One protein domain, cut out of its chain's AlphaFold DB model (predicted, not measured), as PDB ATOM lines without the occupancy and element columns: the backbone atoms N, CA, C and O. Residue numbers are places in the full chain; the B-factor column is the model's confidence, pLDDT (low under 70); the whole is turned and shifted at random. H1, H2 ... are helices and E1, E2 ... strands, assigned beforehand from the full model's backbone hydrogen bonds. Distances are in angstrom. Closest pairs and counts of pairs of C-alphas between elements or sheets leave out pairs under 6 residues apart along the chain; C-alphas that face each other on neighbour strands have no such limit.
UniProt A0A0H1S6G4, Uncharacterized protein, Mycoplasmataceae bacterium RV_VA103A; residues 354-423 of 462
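This is residues 354 to 423 of the 462 residues of an uncharacterized protein of Mycoplasmataceae bacterium RV_VA103A (UniProt A0A0H1S6G4). A small four-stranded sheet, a single slab, has the helix H3 crossing one of its faces, while H1 and H4 pair side by side, running opposite ways, at one end of the sheet beside the start of E1 and the end of E4. The short helix H2 sits off the slab, beyond the end of E3. The printed part has 70 residues, with four named helices and four named strands in the order H1 E1 E2 E3 H2 H3 E4 H4; the sheet's order is E3 E2 E1 E4, antiparallel throughout. The class is mixed, helices and strands, and the whole is compact, with a radius of gyration of the C-alphas of 11.3 A and spans of 34 by 28 by 21 A.

H1, residues 354 to 362, only grazes the sheet with residues 357 to 360. E1, residues 365 to 370, and E2, residues 376 to 380, form a hairpin at 163 degrees, with N 377 and O 369 at 2.8 A. E2 and E3, residues 385 to 388, form another at 151 degrees, with N 388 and O 376 at 2.8 A. E1 E2 E3 are a meander, each strand the antiparallel neighbour of the one before. H2, residues 390 to 393, is not on the sheet. H3, residues 398 to 408, is close to H2 but not clearly touching, the closest C-alphas being those of Leu 393 and Lys 399, 5.5 A apart. H3 is on one face of the sheet, two layers, at a height over the sheet of 9.4 A; it only just runs across the strands, at 62 degrees to E1 on the local plane. E4, residues 412 to 414, is the antiparallel neighbour of E1 at 172 degrees, with N 368 and O 413 at 3.0 A. H4, residues 415 to 422, only grazes the sheet with residues 415 to 420. H4 and H1 touch at a shallow tilt of 26 degrees, opposite ways, the closest C-alphas being those of Phe 360 and Gln 415, 6.4 A apart. H3 and H4 are apart. Every O i to N i+4 pair is within hydrogen-bond range in H1, H3 and H4; H2 is too short for one.

H1 begins at C-alpha 354, (38.655, 9.611, 33.616), and is 12.0 A long. E1 is 14.4 A, E2 12.6 A and E3 9.9 A long. H2 is 4.9 A long, and H3, 15.2 A, begins at C-alpha 398, (40.415, 13.381, 47.127). E4 is 7.0 A long; H4, 10.8 A, ends at C-alpha 422, (37.835, 14.085, 27.427).

The C-alphas farthest apart, those of Glu 391 and Asn 423, are 34.3 A apart. The printed part has no cut, and its links are tight. The mean pLDDT of the printed part is 84.3; residue 390 and residues 394 to 396 are under 70.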
ATOM      1  N   GLU A 354      39.836  10.469  33.486       85.56
ATOM      2  CA  GLU A 354      38.655   9.611  33.616       85.56
ATOM      3  C   GLU A 354      38.368   9.280  35.085       85.56
ATOM      4  O   GLU A 354      37.221   9.359  35.524       85.56
ATOM      5  N   GLY A 355      39.403   8.976  35.872       86.00
ATOM      6  CA  GLY A 355      39.330   8.823  37.322       86.00
ATOM      7  C   GLY A 355      38.844  10.099  38.005       86.00
ATOM      8  O   GLY A 355      37.952  10.048  38.854       86.00
ATOM      9  N   LEU A 356      39.352  11.259  37.582       87.88
ATOM     10  CA  LEU A 356      38.876  12.557  38.055       87.88
ATOM     11  C   LEU A 356      37.382  12.757  37.735       87.88
ATOM     12  O   LEU A 356      36.617  13.167  38.607       87.88
ATOM     13  N   LEU A 357      36.930  12.396  36.525       88.38
ATOM     14  CA  LEU A 357      35.520  12.528  36.139       88.38
ATOM     15  C   LEU A 357      34.619  11.585  36.948       88.38
ATOM     16  O   LEU A 357      33.542  12.000  37.383       88.38
ATOM     17  N   LYS A 358      35.073  10.353  37.209       88.31
ATOM     18  CA  LYS A 358      34.379   9.396  38.085       88.31
ATOM     19  C   LYS A 358      34.185   9.968  39.492       88.31
ATOM     20  O   LYS A 358      33.093   9.830  40.031       88.31
ATOM     21  N   ILE A 359      35.176  10.665  40.062       89.31
ATOM     22  CA  ILE A 359      35.039  11.338  41.370       89.31
ATOM     23  C   ILE A 359      33.984  12.456  41.305       89.31
ATOM     24  O   ILE A 359      33.089  12.495  42.152       89.31
ATOM     25  N   PHE A 360      34.031  13.325  40.286       90.88
ATOM     26  CA  PHE A 360      33.041  14.401  40.123       90.88
ATOM     27  C   PHE A 360      31.606  13.855  39.994       90.88
ATOM     28  O   PHE A 360      30.684  14.374  40.622       90.88
ATOM     29  N   GLN A 361      31.418  12.773  39.231       89.50
ATOM     30  CA  GLN A 361      30.124  12.101  39.075       89.50
ATOM     31  C   GLN A 361      29.664  11.416  40.373       89.50
ATOM     32  O   GLN A 361      28.549  11.665  40.830       89.50
ATOM     33  N   LYS A 362      30.528  10.605  41.001       91.81
ATOM     34  CA  LYS A 362      30.251   9.836  42.230       91.81
ATOM     35  C   LYS A 362      29.772  10.718  43.383       91.81
ATOM     36  O   LYS A 362      28.870  10.325  44.116       91.81
ATOM     37  N   TYR A 363      30.356  11.907  43.525       89.94
ATOM     38  CA  TYR A 363      30.038  12.845  44.604       89.94
ATOM     39  C   TYR A 363      29.101  13.991  44.189       89.94
ATOM     40  O   TYR A 363      28.814  14.857  45.011       89.94
ATOM     41  N   SER A 364      28.584  13.996  42.952       91.75
ATOM     42  CA  SER A 364      27.720  15.067  42.418       91.75
ATOM     43  C   SER A 364      28.332  16.472  42.561       91.75
ATOM     44  O   SER A 364      27.690  17.400  43.058       91.75
ATOM     45  N   ILE A 365      29.588  16.612  42.140       92.75
ATOM     46  CA  ILE A 365      30.399  17.825  42.277       92.75
ATOM     47  C   ILE A 365      30.344  18.629  40.976       92.75
ATOM     48  O   ILE A 365      30.646  18.095  39.909       92.75
ATOM     49  N   SER A 366      29.978  19.910  41.071       93.00
ATOM     50  CA  SER A 366      29.969  20.847  39.941       93.00
ATOM     51  C   SER A 366      31.376  21.363  39.649       93.00
ATOM     52  O   SER A 366      31.795  21.417  38.490       93.00
ATOM     53  N   GLN A 367      32.114  21.722  40.700       93.81
ATOM     54  CA  GLN A 367      33.423  22.356  40.618       93.81
ATOM     55  C   GLN A 367      34.270  22.026  41.848       93.81
ATOM     56  O   GLN A 367      33.762  21.858  42.956       93.81
ATOM     57  N   MET A 368      35.586  21.970  41.662       93.50
ATOM     58  CA  MET A 368      36.535  22.033  42.772       93.50
ATOM     59  C   MET A 368      37.556  23.141  42.530       93.50
ATOM     60  O   MET A 368      37.859  23.489  41.385       93.50
ATOM     61  N   SER A 369      38.120  23.684  43.603       92.25
ATOM     62  CA  SER A 369      39.249  24.612  43.549       92.25
ATOM     63  C   SER A 369      40.176  24.454  44.749       92.25
ATOM     64  O   SER A 369      39.764  24.000  45.817       92.25
ATOM     65  N   LEU A 370      41.442  24.828  44.571       88.75
ATOM     66  CA  LEU A 370      42.397  24.966  45.663       88.75
ATOM     67  C   LEU A 370      42.275  26.358  46.287       88.75
ATOM     68  O   LEU A 370      42.361  27.375  45.596       88.75
ATOM     69  N   THR A 371      42.131  26.405  47.608       87.62
ATOM     70  CA  THR A 371      42.225  27.649  48.377       87.62
ATOM     71  C   THR A 371      43.673  28.155  48.421       87.62
ATOM     72  O   THR A 371      44.627  27.416  48.166       87.62
ATOM     73  N   THR A 372      43.873  29.405  48.846       81.12
ATOM     74  CA  THR A 372      45.216  29.970  49.093       81.12
ATOM     75  C   THR A 372      45.996  29.238  50.191       81.12
ATOM     76  O   THR A 372      47.225  29.276  50.199       81.12
ATOM     77  N   THR A 373      45.308  28.538  51.098       79.19
ATOM     78  CA  THR A 373      45.914  27.656  52.108       79.19
ATOM     79  C   THR A 373      46.283  26.277  51.551       79.19
ATOM     80  O   THR A 373      47.027  25.541  52.200       79.19
ATOM     81  N   GLY A 374      45.835  25.922  50.342       80.06
ATOM     82  CA  GLY A 374      46.026  24.607  49.721       80.06
ATOM     83  C   GLY A 374      45.059  23.537  50.233       80.06
ATOM     84  O   GLY A 374      45.414  22.358  50.236       80.06
ATOM     85  N   ASP A 375      43.888  23.953  50.710       87.12
ATOM     86  CA  ASP A 375      42.745  23.095  51.030       87.12
ATOM     87  C   ASP A 375      41.814  23.005  49.809       87.12
ATOM     88  O   ASP A 375      41.939  23.795  48.870       87.12
ATOM     89  N   LEU A 376      40.889  22.043  49.792       89.94
ATOM     90  CA  LEU A 376      40.005  21.819  48.645       89.94
ATOM     91  C   LEU A 376      38.622  22.427  48.911       89.94
ATOM     92  O   LEU A 376      37.887  21.943  49.770       89.94
ATOM     93  N   LEU A 377      38.257  23.472  48.169       92.50
ATOM     94  CA  LEU A 377      36.884  23.969  48.094       92.50
ATOM     95  C   LEU A 377      36.123  23.121  47.070       92.50
ATOM     96  O   LEU A 377      36.494  23.077  45.896       92.50
ATOM     97  N   ILE A 378      35.075  22.444  47.527       93.50
ATOM     98  CA  ILE A 378      34.201  21.590  46.724       93.50
ATOM     99  C   ILE A 378      32.844  22.275  46.606       93.50
ATOM    100  O   ILE A 378      32.219  22.576  47.624       93.50
ATOM    101  N   GLU A 379      32.370  22.464  45.380       93.81
ATOM    102  CA  GLU A 379      31.008  22.893  45.080       93.81
ATOM    103  C   GLU A 379      30.212  21.708  44.536       93.81
ATOM    104  O   GLU A 379      30.652  20.988  43.637       93.81
ATOM    105  N   TYR A 380      29.031  21.479  45.097       93.88
ATOM    106  CA  TYR A 380      28.146  20.391  44.705       93.88
ATOM    107  C   TYR A 380      27.071  20.891  43.741       93.88
ATOM    108  O   TYR A 380      26.578  22.010  43.866       93.88
ATOM    109  N   ASN A 381      26.576  20.002  42.876       89.44
ATOM    110  CA  ASN A 381      25.457  20.259  41.956       89.44
ATOM    111  C   ASN A 381      24.157  20.714  42.665       89.44
ATOM    112  O   ASN A 381      23.238  21.205  42.018       89.44
ATOM    113  N   SER A 382      24.077  20.577  43.996       89.50
ATOM    114  CA  SER A 382      22.993  21.112  44.837       89.50
ATOM    115  C   SER A 382      23.147  22.594  45.226       89.50
ATOM    116  O   SER A 382      22.323  23.101  45.985       89.50
ATOM    117  N   GLY A 383      24.201  23.283  44.773       87.81
ATOM    118  CA  GLY A 383      24.517  24.663  45.163       87.81
ATOM    119  C   GLY A 383      25.083  24.810  46.581       87.81
ATOM    120  O   GLY A 383      25.175  25.921  47.096       87.81
ATOM    121  N   LYS A 384      25.442  23.699  47.238       92.12
ATOM    122  CA  LYS A 384      26.190  23.695  48.503       92.12
ATOM    123  C   LYS A 384      27.689  23.715  48.223       92.12
ATOM    124  O   LYS A 384      28.128  23.044  47.292       92.12
ATOM    125  N   SER A 385      28.457  24.360  49.096       92.38
ATOM    126  CA  SER A 385      29.922  24.348  49.035       92.38
ATOM    127  C   SER A 385      30.524  23.975  50.392       92.38
ATOM    128  O   SER A 385      30.039  24.418  51.432       92.38
ATOM    129  N   GLU A 386      31.585  23.169  50.386       92.38
ATOM    130  CA  GLU A 386      32.350  22.778  51.578       92.38
ATOM    131  C   GLU A 386      33.850  22.995  51.353       92.38
ATOM    132  O   GLU A 386      34.367  22.713  50.275       92.38
ATOM    133  N   VAL A 387      34.573  23.416  52.395       90.44
ATOM    134  CA  VAL A 387      36.045  23.394  52.405       90.44
ATOM    135  C   VAL A 387      36.511  22.144  53.140       90.44
ATOM    136  O   VAL A 387      36.148  21.910  54.294       90.44
ATOM    137  N   TRP A 388      37.307  21.320  52.469       89.19
ATOM    138  CA  TRP A 388      37.922  20.126  53.037       89.19
ATOM    139  C   TRP A 388      39.392  20.423  53.320       89.19
ATOM    140  O   TRP A 388      40.159  20.687  52.395       89.19
ATOM    141  N   THR A 389      39.775  20.392  54.598       82.88
ATOM    142  CA  THR A 389      41.156  20.651  55.027       82.88
ATOM    143  C   THR A 389      42.052  19.432  54.827       82.88
ATOM    144  O   THR A 389      41.580  18.290  54.734       82.88
ATOM    145  N   LYS A 390      43.368  19.657  54.771       69.31
ATOM    146  CA  LYS A 390      44.386  18.607  54.555       69.31
ATOM    147  C   LYS A 390      44.266  17.410  55.507       69.31
ATOM    148  O   LYS A 390      44.567  16.285  55.110       69.31
ATOM    149  N   GLU A 391      43.790  17.615  56.731       70.81
ATOM    150  CA  GLU A 391      43.548  16.558  57.720       70.81
ATOM    151  C   GLU A 391      42.434  15.606  57.255       70.81
ATOM    152  O   GLU A 391      42.629  14.391  57.263       70.81
ATOM    153  N   ARG A 392      41.308  16.150  56.766       73.38
ATOM    154  CA  ARG A 392      40.165  15.386  56.220       73.38
ATOM    155  C   ARG A 392      40.515  14.709  54.887       73.38
ATOM    156  O   ARG A 392      40.024  13.626  54.577       73.38
ATOM    157  N   LEU A 393      41.399  15.327  54.105       71.50
ATOM    158  CA  LEU A 393      41.835  14.831  52.796       71.50
ATOM    159  C   LEU A 393      42.801  13.638  52.888       71.50
ATOM    160  O   LEU A 393      42.792  12.786  52.003       71.50
ATOM    161  N   ASN A 394      43.586  13.514  53.964       61.06
ATOM    162  CA  ASN A 394      44.568  12.431  54.125       61.06
ATOM    163  C   ASN A 394      43.978  11.007  54.181       61.06
ATOM    164  O   ASN A 394      44.739  10.049  54.055       61.06
ATOM    165  N   GLN A 395      42.658  10.868  54.349       56.38
ATOM    166  CA  GLN A 395      41.940   9.591  54.455       56.38
ATOM    167  C   GLN A 395      41.002   9.300  53.265       56.38
ATOM    168  O   GLN A 395      40.250   8.331  53.316       56.38
ATOM    169  N   SER A 396      41.001  10.119  52.204       69.88
ATOM    170  CA  SER A 396      40.027  10.004  51.105       69.88
ATOM    171  C   SER A 396      40.661  10.006  49.710       69.88
ATOM    172  O   SER A 396      41.784  10.474  49.511       69.88
ATOM    173  N   GLU A 397      39.914   9.524  48.711       78.31
ATOM    174  CA  GLU A 397      40.329   9.517  47.296       78.31
ATOM    175  C   GLU A 397      40.630  10.927  46.742       78.31
ATOM    176  O   GLU A 397      41.422  11.086  45.814       78.31
ATOM    177  N   PHE A 398      40.119  11.973  47.400       81.31
ATOM    178  CA  PHE A 398      40.415  13.381  47.127       81.31
ATOM    179  C   PHE A 398      41.885  13.766  47.374       81.31
ATOM    180  O   PHE A 398      42.353  14.771  46.841       81.31
ATOM    181  N   LYS A 399      42.672  12.946  48.084       83.12
ATOM    182  CA  LYS A 399      44.135  13.104  48.117       83.12
ATOM    183  C   LYS A 399      44.752  12.997  46.718       83.12
ATOM    184  O   LYS A 399      45.659  13.766  46.398       83.12
ATOM    185  N   LYS A 400      44.238  12.092  45.869       84.06
ATOM    186  CA  LYS A 400      44.680  11.953  44.471       84.06
ATOM    187  C   LYS A 400      44.318  13.210  43.647       84.06
ATOM    188  O   LYS A 400      45.105  13.637  42.807       84.06
ATOM    189  N   VAL A 401      43.185  13.856  43.948       83.25
ATOM    190  CA  VAL A 401      42.714  15.096  43.290       83.25
ATOM    191  C   VAL A 401      43.638  16.292  43.550       83.25
ATOM    192  O   VAL A 401      43.940  17.047  42.631       83.25
ATOM    193  N   ILE A 402      44.133  16.465  44.779       81.81
ATOM    194  CA  ILE A 402      45.097  17.540  45.088       81.81
ATOM    195  C   ILE A 402      46.400  17.328  44.316       81.81
ATOM    196  O   ILE A 402      46.950  18.288  43.780       81.81
ATOM    197  N   GLY A 403      46.855  16.074  44.217       78.19
ATOM    198  CA  GLY A 403      47.992  15.702  43.376       78.19
ATOM    199  C   GLY A 403      47.782  16.119  41.920       78.19
ATOM    200  O   GLY A 403      48.654  16.771  41.357       78.19
ATOM    201  N   TYR A 404      46.601  15.848  41.349       83.44
ATOM    202  CA  TYR A 404      46.242  16.277  39.992       83.44
ATOM    203  C   TYR A 404      46.300  17.806  39.812       83.44
ATOM    204  O   TYR A 404      46.842  18.290  38.818       83.44
ATOM    205  N   TYR A 405      45.786  18.599  40.757       82.25
ATOM    206  CA  TYR A 405      45.883  20.065  40.669       82.25
ATOM    207  C   TYR A 405      47.331  20.564  40.759       82.25
ATOM    208  O   TYR A 405      47.742  21.427  39.985       82.25
ATOM    209  N   GLN A 406      48.131  19.983  41.656       76.25
ATOM    210  CA  GLN A 406      49.542  20.339  41.818       76.25
ATOM    211  C   GLN A 406      50.389  19.989  40.583       76.25
ATOM    212  O   GLN A 406      51.274  20.764  40.231       76.25
ATOM    213  N   THR A 407      50.117  18.867  39.909       76.12
ATOM    214  CA  THR A 407      50.853  18.454  38.699       76.12
ATOM    215  C   THR A 407      50.364  19.143  37.426       76.12
ATOM    216  O   THR A 407      51.174  19.442  36.552       76.12
ATOM    217  N   SER A 408      49.065  19.437  37.309       76.31
ATOM    218  CA  SER A 408      48.499  20.145  36.147       76.31
ATOM    219  C   SER A 408      48.715  21.663  36.177       76.31
ATOM    220  O   SER A 408      48.523  22.323  35.156       76.31
ATOM    221  N   GLY A 409      49.077  22.231  37.334       73.81
ATOM    222  CA  GLY A 409      49.194  23.679  37.532       73.81
ATOM    223  C   GLY A 409      47.850  24.420  37.519       73.81
ATOM    224  O   GLY A 409      47.830  25.651  37.515       73.81
ATOM    225  N   GLN A 410      46.727  23.696  37.501       78.56
ATOM    226  CA  GLN A 410      45.387  24.272  37.572       78.56
ATOM    227  C   GLN A 410      45.011  24.561  39.031       78.56
ATOM    228  O   GLN A 410      45.342  23.801  39.938       78.56
ATOM    229  N   THR A 411      44.282  25.651  39.268       83.25
ATOM    230  CA  THR A 411      43.763  26.011  40.601       83.25
ATOM    231  C   THR A 411      42.274  25.714  40.766       83.25
ATOM    232  O   THR A 411      41.773  25.729  41.887       83.25
ATOM    233  N   SER A 412      41.561  25.422  39.676       89.25
ATOM    234  CA  SER A 412      40.166  24.984  39.680       89.25
ATOM    235  C   SER A 412      39.843  24.177  38.424       89.25
ATOM    236  O   SER A 412      40.511  24.337  37.402       89.25
ATOM    237  N   LEU A 413      38.837  23.308  38.520       89.62
ATOM    238  CA  LEU A 413      38.244  22.589  37.400       89.62
ATOM    239  C   LEU A 413      36.760  22.322  37.678       89.62
ATOM    240  O   LEU A 413      36.388  21.876  38.768       89.62
ATOM    241  N   SER A 414      35.921  22.566  36.677       91.75
ATOM    242  CA  SER A 414      34.505  22.192  36.662       91.75
ATOM    243  C   SER A 414      34.261  20.851  35.961       91.75
ATOM    244  O   SER A 414      35.028  20.414  35.097       91.75
ATOM    245  N   GLN A 415      33.129  20.212  36.271       86.94
ATOM    246  CA  GLN A 415      32.694  18.982  35.603       86.94
ATOM    247  C   GLN A 415      32.539  19.178  34.082       86.94
ATOM    248  O   GLN A 415      32.814  18.270  33.296       86.94
ATOM    249  N   GLN A 416      32.121  20.375  33.654       82.94
ATOM    250  CA  GLN A 416      31.941  20.720  32.244       82.94
ATOM    251  C   GLN A 416      33.281  20.840  31.505       82.94
ATOM    252  O   GLN A 416      33.423  20.296  30.410       82.94
ATOM    253  N   GLU A 417      34.280  21.498  32.099       83.81
ATOM    254  CA  GLU A 417      35.631  21.578  31.526       83.81
ATOM    255  C   GLU A 417      36.271  20.194  31.406       83.81
ATOM    256  O   GLU A 417      36.848  19.869  30.369       83.81
ATOM    257  N   LEU A 418      36.109  19.343  32.423       84.81
ATOM    258  CA  LEU A 418      36.635  17.981  32.415       84.81
ATOM    259  C   LEU A 418      35.996  17.105  31.321       84.81
ATOM    260  O   LEU A 418      36.714  16.424  30.588       84.81
ATOM    261  N   ASN A 419      34.674  17.191  31.138       82.00
ATOM    262  CA  ASN A 419      33.981  16.544  30.018       82.00
ATOM    263  C   ASN A 419      34.499  17.046  28.656       82.00
ATOM    264  O   ASN A 419      34.752  16.248  27.754       82.00
ATOM    265  N   ASN A 420      34.717  18.357  28.499       83.06
ATOM    266  CA  ASN A 420      35.258  18.932  27.262       83.06
ATOM    267  C   ASN A 420      36.701  18.464  26.975       83.06
ATOM    268  O   ASN A 420      37.063  18.240  25.818       83.06
ATOM    269  N   LEU A 421      37.519  18.277  28.016       80.69
ATOM    270  CA  LEU A 421      38.895  17.771  27.921       80.69
ATOM    271  C   LEU A 421      38.994  16.276  27.579       80.69
ATOM    272  O   LEU A 421      40.052  15.844  27.120       80.69
ATOM    273  N   LEU A 422      37.934  15.498  27.815       80.75
ATOM    274  CA  LEU A 422      37.835  14.085  27.427       80.75
ATOM    275  C   LEU A 422      37.256  13.938  26.012       80.75
ATOM    276  O   LEU A 422      37.815  13.228  25.179       80.75
ATOM    277  N   ASN A 423      36.209  14.700  25.688       76.94
ATOM    278  CA  ASN A 423      35.534  14.656  24.383       76.94
ATOM    279  C   ASN A 423      36.346  15.256  23.214       76.94
ATOM    280  O   ASN A 423      35.897  15.224  22.071       76.94
TER     281      ASN A 423